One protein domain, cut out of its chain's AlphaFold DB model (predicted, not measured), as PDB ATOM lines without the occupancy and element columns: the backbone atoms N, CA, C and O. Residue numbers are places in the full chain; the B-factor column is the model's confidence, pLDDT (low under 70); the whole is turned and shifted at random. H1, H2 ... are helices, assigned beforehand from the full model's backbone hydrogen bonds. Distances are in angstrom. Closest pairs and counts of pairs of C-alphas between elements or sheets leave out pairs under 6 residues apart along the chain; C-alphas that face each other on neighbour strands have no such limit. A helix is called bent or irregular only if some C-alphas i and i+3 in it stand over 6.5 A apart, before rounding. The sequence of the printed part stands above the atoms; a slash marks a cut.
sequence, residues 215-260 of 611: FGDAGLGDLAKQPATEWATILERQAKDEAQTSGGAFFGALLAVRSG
ATOM      1  N   PHE A 215     -35.697 -27.175  -5.513       94.81
ATOM      2  CA  PHE A 215     -34.974 -27.093  -4.238       94.81
ATOM      3  C   PHE A 215     -33.470 -26.794  -4.421       94.81
ATOM      4  O   PHE A 215     -32.678 -26.970  -3.493       94.81
ATOM      5  N   GLY A 216     -33.067 -26.326  -5.607       93.38
ATOM      6  CA  GLY A 216     -31.703 -25.891  -5.914       93.38
ATOM      7  C   GLY A 216     -30.666 -27.017  -5.886       93.38
ATOM      8  O   GLY A 216     -30.989 -28.190  -6.079       93.38
ATOM      9  N   ASP A 217     -29.407 -26.659  -5.627       91.81
ATOM     10  CA  ASP A 217     -28.275 -27.599  -5.651       91.81
ATOM     11  C   ASP A 217     -28.406 -28.707  -4.602       91.81
ATOM     12  O   ASP A 217     -28.101 -29.860  -4.887       91.81
ATOM     13  N   ALA A 218     -28.930 -28.397  -3.410       89.12
ATOM     14  CA  ALA A 218     -29.240 -29.410  -2.397       89.12
ATOM     15  C   ALA A 218     -30.322 -30.382  -2.893       89.12
ATOM     16  O   ALA A 218     -30.256 -31.592  -2.671       89.12
ATOM     17  N   GLY A 219     -31.306 -29.841  -3.614       90.69
ATOM     18  CA  GLY A 219     -32.332 -30.598  -4.304       90.69
ATOM     19  C   GLY A 219     -31.774 -31.517  -5.378       90.69
ATOM     20  O   GLY A 219     -32.299 -32.601  -5.515       90.69
ATOM     21  N   LEU A 220     -30.721 -31.159  -6.109       91.62
ATOM     22  CA  LEU A 220     -30.138 -31.991  -7.174       91.62
ATOM     23  C   LEU A 220     -29.002 -32.912  -6.687       91.62
ATOM     24  O   LEU A 220     -28.752 -33.951  -7.300       91.62
ATOM     25  N   GLY A 221     -28.329 -32.560  -5.592       90.12
ATOM     26  CA  GLY A 221     -27.159 -33.272  -5.081       90.12
ATOM     27  C   GLY A 221     -25.989 -33.250  -6.070       90.12
ATOM     28  O   GLY A 221     -25.731 -32.246  -6.735       90.12
ATOM     29  N   ASP A 222     -25.297 -34.381  -6.211       89.31
ATOM     30  CA  ASP A 222     -24.182 -34.555  -7.152       89.31
ATOM     31  C   ASP A 222     -24.576 -34.323  -8.620       89.31
ATOM     32  O   ASP A 222     -23.724 -33.959  -9.437       89.31
ATOM     33  N   LEU A 223     -25.863 -34.448  -8.957       90.69
ATOM     34  CA  LEU A 223     -26.373 -34.167 -10.294       90.69
ATOM     35  C   LEU A 223     -26.192 -32.693 -10.682       90.69
ATOM     36  O   LEU A 223     -25.971 -32.409 -11.855       90.69
ATOM     37  N   ALA A 224     -26.176 -31.765  -9.713       91.88
ATOM     38  CA  ALA A 224     -25.931 -30.339  -9.954       91.88
ATOM     39  C   ALA A 224     -24.559 -30.063 -10.600       91.88
ATOM     40  O   ALA A 224     -24.378 -29.044 -11.262       91.88
ATOM     41  N   LYS A 225     -23.594 -30.982 -10.443       90.62
ATOM     42  CA  LYS A 225     -22.250 -30.893 -11.042       90.62
ATOM     43  C   LYS A 225     -22.243 -31.220 -12.541       90.62
ATOM     44  O   LYS A 225     -21.237 -30.994 -13.207       90.62
ATOM     45  N   GLN A 226     -23.331 -31.791 -13.058       92.94
ATOM     46  CA  GLN A 226     -23.486 -32.192 -14.457       92.94
ATOM     47  C   GLN A 226     -24.238 -31.119 -15.262       92.94
ATOM     48  O   GLN A 226     -24.965 -30.312 -14.675       92.94
ATOM     49  N   PRO A 227     -24.137 -31.112 -16.603       93.19
ATOM     50  CA  PRO A 227     -24.898 -30.190 -17.442       93.19
ATOM     51  C   PRO A 227     -26.416 -30.374 -17.289       93.19
ATOM     52  O   PRO A 227     -26.930 -31.490 -17.376       93.19
ATOM     53  N   ALA A 228     -27.155 -29.268 -17.141       91.06
ATOM     54  CA  ALA A 228     -28.605 -29.289 -16.909       91.06
ATOM     55  C   ALA A 228     -29.418 -30.008 -18.000       91.06
ATOM     56  O   ALA A 228     -30.474 -30.578 -17.727       91.06
ATOM     57  N   THR A 229     -28.914 -30.023 -19.234       92.19
ATOM     58  CA  THR A 229     -29.521 -30.732 -20.369       92.19
ATOM     59  C   THR A 229     -29.455 -32.253 -20.241       92.19
ATOM     60  O   THR A 229     -30.209 -32.943 -20.919       92.19
ATOM     61  N   GLU A 230     -28.581 -32.782 -19.385       93.50
ATOM     62  CA  GLU A 230     -28.314 -34.218 -19.266       93.50
ATOM     63  C   GLU A 230     -28.920 -34.850 -18.009       93.50
ATOM     64  O   GLU A 230     -29.016 -36.074 -17.929       93.50
ATOM     65  N   TRP A 231     -29.372 -34.055 -17.035       94.69
ATOM     66  CA  TRP A 231     -29.815 -34.541 -15.722       94.69
ATOM     67  C   TRP A 231     -30.843 -35.680 -15.786       94.69
ATOM     68  O   TRP A 231     -30.657 -36.725 -15.161       94.69
ATOM     69  N   ALA A 232     -31.912 -35.502 -16.569       93.75
ATOM     70  CA  ALA A 232     -32.958 -36.516 -16.710       93.75
ATOM     71  C   ALA A 232     -32.445 -37.783 -17.411       93.75
ATOM     72  O   ALA A 232     -32.778 -38.891 -16.996       93.75
ATOM     73  N   THR A 233     -31.591 -37.632 -18.428       93.56
ATOM     74  CA  THR A 233     -30.984 -38.756 -19.155       93.56
ATOM     75  C   THR A 233     -30.022 -39.549 -18.272       93.56
ATOM     76  O   THR A 233     -30.005 -40.776 -18.340       93.56
ATOM     77  N   ILE A 234     -29.255 -38.875 -17.410       93.19
ATOM     78  CA  ILE A 234     -28.359 -39.516 -16.440       93.19
ATOM     79  C   ILE A 234     -29.168 -40.335 -15.430       93.19
ATOM     80  O   ILE A 234     -28.846 -41.503 -15.210       93.19
ATOM     81  N   LEU A 235     -30.234 -39.759 -14.862       92.25
ATOM     82  CA  LEU A 235     -31.121 -40.465 -13.933       92.25
ATOM     83  C   LEU A 235     -31.787 -41.680 -14.597       92.25
ATOM     84  O   LEU A 235     -31.799 -42.767 -14.023       92.25
ATOM     85  N   GLU A 236     -32.309 -41.514 -15.814       91.94
ATOM     86  CA  GLU A 236     -32.933 -42.597 -16.579       91.94
ATOM     87  C   GLU A 236     -31.939 -43.730 -16.871       91.94
ATOM     88  O   GLU A 236     -32.260 -44.902 -16.662       91.94
ATOM     89  N   ARG A 237     -30.723 -43.398 -17.324       89.75
ATOM     90  CA  ARG A 237     -29.666 -44.383 -17.592       89.75
ATOM     91  C   ARG A 237     -29.312 -45.156 -16.327       89.75
ATOM     92  O   ARG A 237     -29.349 -46.380 -16.346       89.75
ATOM     93  N   GLN A 238     -29.067 -44.457 -15.221       88.62
ATOM     94  CA  GLN A 238     -28.713 -45.102 -13.960       88.62
ATOM     95  C   GLN A 238     -29.832 -46.025 -13.449       88.62
ATOM     96  O   GLN A 238     -29.549 -47.104 -12.935       88.62
ATOM     97  N   ALA A 239     -31.101 -45.636 -13.617       88.12
ATOM     98  CA  ALA A 239     -32.242 -46.482 -13.267       88.12
ATOM     99  C   ALA A 239     -32.321 -47.747 -14.134       88.12
ATOM    100  O   ALA A 239     -32.711 -48.800 -13.635       88.12
ATOM    101  N   LYS A 240     -31.942 -47.671 -15.415       86.19
ATOM    102  CA  LYS A 240     -31.862 -48.845 -16.299       86.19
ATOM    103  C   LYS A 240     -30.697 -49.760 -15.937       86.19
ATOM    104  O   LYS A 240     -30.886 -50.973 -15.948       86.19
ATOM    105  N   ASP A 241     -29.544 -49.196 -15.594       83.88
ATOM    106  CA  ASP A 241     -28.355 -49.963 -15.213       83.88
ATOM    107  C   ASP A 241     -28.596 -50.721 -13.899       83.88
ATOM    108  O   ASP A 241     -28.410 -51.934 -13.840       83.88
ATOM    109  N   GLU A 242     -29.126 -50.048 -12.869       80.19
ATOM    110  CA  GLU A 242     -29.459 -50.692 -11.589       80.19
ATOM    111  C   GLU A 242     -30.538 -51.778 -11.746       80.19
ATOM    112  O   GLU A 242     -30.471 -52.811 -11.080       80.19
ATOM    113  N   ALA A 243     -31.489 -51.610 -12.676       76.88
ATOM    114  CA  ALA A 243     -32.520 -52.614 -12.956       76.88
ATOM    115  C   ALA A 243     -31.971 -53.939 -13.504       76.88
ATOM    116  O   ALA A 243     -32.670 -54.950 -13.430       76.88
ATOM    117  N   GLN A 244     -30.751 -53.956 -14.050       72.19
ATOM    118  CA  GLN A 244     -30.107 -55.182 -14.530       72.19
ATOM    119  C   GLN A 244     -29.425 -55.969 -13.406       72.19
ATOM    120  O   GLN A 244     -29.248 -57.179 -13.528       72.19
ATOM    121  N   THR A 245     -29.040 -55.300 -12.318       62.88
ATOM    122  CA  THR A 245     -28.168 -55.866 -11.280       62.88
ATOM    123  C   THR A 245     -28.830 -56.036  -9.918       62.88
ATOM    124  O   THR A 245     -28.362 -56.865  -9.136       62.88
ATOM    125  N   SER A 246     -29.877 -55.272  -9.584       56.88
ATOM    126  CA  SER A 246     -30.386 -55.205  -8.208       56.88
ATOM    127  C   SER A 246     -31.909 -55.029  -8.094       56.88
ATOM    128  O   SER A 246     -32.601 -54.554  -8.996       56.88
ATOM    129  N   GLY A 247     -32.462 -55.444  -6.948       57.25
ATOM    130  CA  GLY A 247     -33.841 -55.146  -6.567       57.25
ATOM    131  C   GLY A 247     -33.951 -53.737  -5.979       57.25
ATOM    132  O   GLY A 247     -33.392 -53.477  -4.918       57.25
ATOM    133  N   GLY A 248     -34.711 -52.857  -6.635       65.19
ATOM    134  CA  GLY A 248     -34.908 -51.457  -6.229       65.19
ATOM    135  C   GLY A 248     -34.136 -50.463  -7.088       65.19
ATOM    136  O   GLY A 248     -33.446 -49.580  -6.577       65.19
ATOM    137  N   ALA A 249     -34.297 -50.607  -8.401       73.38
ATOM    138  CA  ALA A 249     -33.529 -49.922  -9.425       73.38
ATOM    139  C   ALA A 249     -33.666 -48.401  -9.355       73.38
ATOM    140  O   ALA A 249     -32.682 -47.669  -9.453       73.38
ATOM    141  N   PHE A 250     -34.892 -47.916  -9.134       82.62
ATOM    142  CA  PHE A 250     -35.146 -46.481  -9.065       82.62
ATOM    143  C   PHE A 250     -34.449 -45.826  -7.864       82.62
ATOM    144  O   PHE A 250     -33.803 -44.792  -8.015       82.62
ATOM    145  N   PHE A 251     -34.513 -46.437  -6.678       82.06
ATOM    146  CA  PHE A 251     -33.858 -45.880  -5.493       82.06
ATOM    147  C   PHE A 251     -32.335 -46.042  -5.512       82.06
ATOM    148  O   PHE A 251     -31.620 -45.122  -5.118       82.06
ATOM    149  N   GLY A 252     -31.817 -47.158  -6.034       80.06
ATOM    150  CA  GLY A 252     -30.383 -47.299  -6.302       80.06
ATOM    151  C   GLY A 252     -29.867 -46.177  -7.209       80.06
ATOM    152  O   GLY A 252     -28.844 -45.553  -6.914       80.06
ATOM    153  N   ALA A 253     -30.632 -45.840  -8.251       85.00
ATOM    154  CA  ALA A 253     -30.301 -44.747  -9.153       85.00
ATOM    155  C   ALA A 253     -30.364 -43.371  -8.494       85.00
ATOM    156  O   ALA A 253     -29.449 -42.575  -8.693       85.00
ATOM    157  N   LEU A 254     -31.380 -43.117  -7.663       86.69
ATOM    158  CA  LEU A 254     -31.486 -41.897  -6.858       86.69
ATOM    159  C   LEU A 254     -30.228 -41.650  -6.029       86.69
ATOM    160  O   LEU A 254     -29.635 -40.577  -6.104       86.69
ATOM    161  N   LEU A 255     -29.796 -42.663  -5.279       81.19
ATOM    162  CA  LEU A 255     -28.607 -42.572  -4.436       81.19
ATOM    163  C   LEU A 255     -27.342 -42.324  -5.249       81.19
ATOM    164  O   LEU A 255     -26.494 -41.531  -4.844       81.19
ATOM    165  N   ALA A 256     -27.207 -43.005  -6.386       83.44
ATOM    166  CA  ALA A 256     -26.035 -42.885  -7.235       83.44
ATOM    167  C   ALA A 256     -25.897 -41.478  -7.831       83.44
ATOM    168  O   ALA A 256     -24.789 -40.946  -7.848       83.44
ATOM    169  N   VAL A 257     -26.999 -40.864  -8.278       87.75
ATOM    170  CA  VAL A 257     -26.954 -39.532  -8.904       87.75
ATOM    171  C   VAL A 257     -26.952 -38.382  -7.896       87.75
ATOM    172  O   VAL A 257     -26.394 -37.334  -8.203       87.75
ATOM    173  N   ARG A 258     -27.558 -38.551  -6.712       86.81
ATOM    174  CA  ARG A 258     -27.642 -37.493  -5.688       86.81
ATOM    175  C   ARG A 258     -26.467 -37.502  -4.712       86.81
ATOM    176  O   ARG A 258     -25.996 -36.431  -4.346       86.81
ATOM    177  N   SER A 259     -26.006 -38.682  -4.298       76.62
ATOM    178  CA  SER A 259     -25.116 -38.840  -3.135       76.62
ATOM    179  C   SER A 259     -23.852 -39.649  -3.436       76.62
ATOM    180  O   SER A 259     -23.133 -40.018  -2.505       76.62
ATOM    181  N   GLY A 260     -23.587 -39.966  -4.708       66.75
ATOM    182  CA  GLY A 260     -22.561 -40.921  -5.133       66.75
ATOM    183  C   GLY A 260     -21.173 -40.695  -4.525       66.75
ATOM    184  O   GLY A 260     -20.497 -41.672  -4.209       66.75
TER     185      GLY A 260
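Overview. This is residues 215 to 260 of the 611 residues of an uncharacterized protein of Malikia granosa (UniProt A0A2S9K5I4). Three helices make a small, elongated body: H2 runs along its length, H3 folds back over H2 at a slant, and the irregular H1 packs on the last part of H3, at the end of the body where H2 begins. The printed part has 46 residues with three named helices, in the order H1, H2, H3, and no named strand; its class is all helix. It is compact, with a radius of gyration of the C-alphas of 10.5 A, and spans 29 by 18 by 14 A.

Along the chain. Find C-alpha 216 at (-31.703, -25.891, -5.914); from there H1 runs through residues 216 to 225, 11.9 A from first to last C-alpha. Look at C-alphas 219 and 222: they are 9.5 A apart, and H1 is irregular. Next, H2 holds residues 231 to 245 and runs 21.8 A from C-alpha 231 at (-29.815, -34.541, -15.722). H3 holds residues 249 to 259, runs 15.3 A and ends at C-alpha 259 at (-25.116, -38.840, -3.135).

Arrangement. Start at H1, which touches H3; the closest C-alphas, those of Gly 221 and Arg 258, are 4.3 A apart. Their lines stand about perpendicular, at 88 degrees. H1 and H2 are close but not clearly touching, with the C-alphas of Leu 223 and Trp 231 closest at 6.4 A. These two run the same way at a steep tilt of 69 degrees, only just short of about perpendicular. Further on, H2 touches H3, where the C-alphas of Ala 243 and Ala 249 come closest, at 4.6 A. They run opposite ways at a steep tilt of 51 degrees. In H3 every O i to N i+4 pair is within hydrogen-bond range; in H2 9 of 11 are, and in H1 2 of 6, beside 5 of 7 O i to N i+3 pairs.

Size, cuts and confidence. The C-alphas farthest apart, those of Gly 216 and Thr 245, are 30.7 A apart. The printed part has no cut, and the links H1 to H2 and H2 to H3 are both tight. Look for pLDDT under 70 at residues 245 to 248, of which 245 belongs to H2, and at residue 260; the mean of the printed part is 84.9.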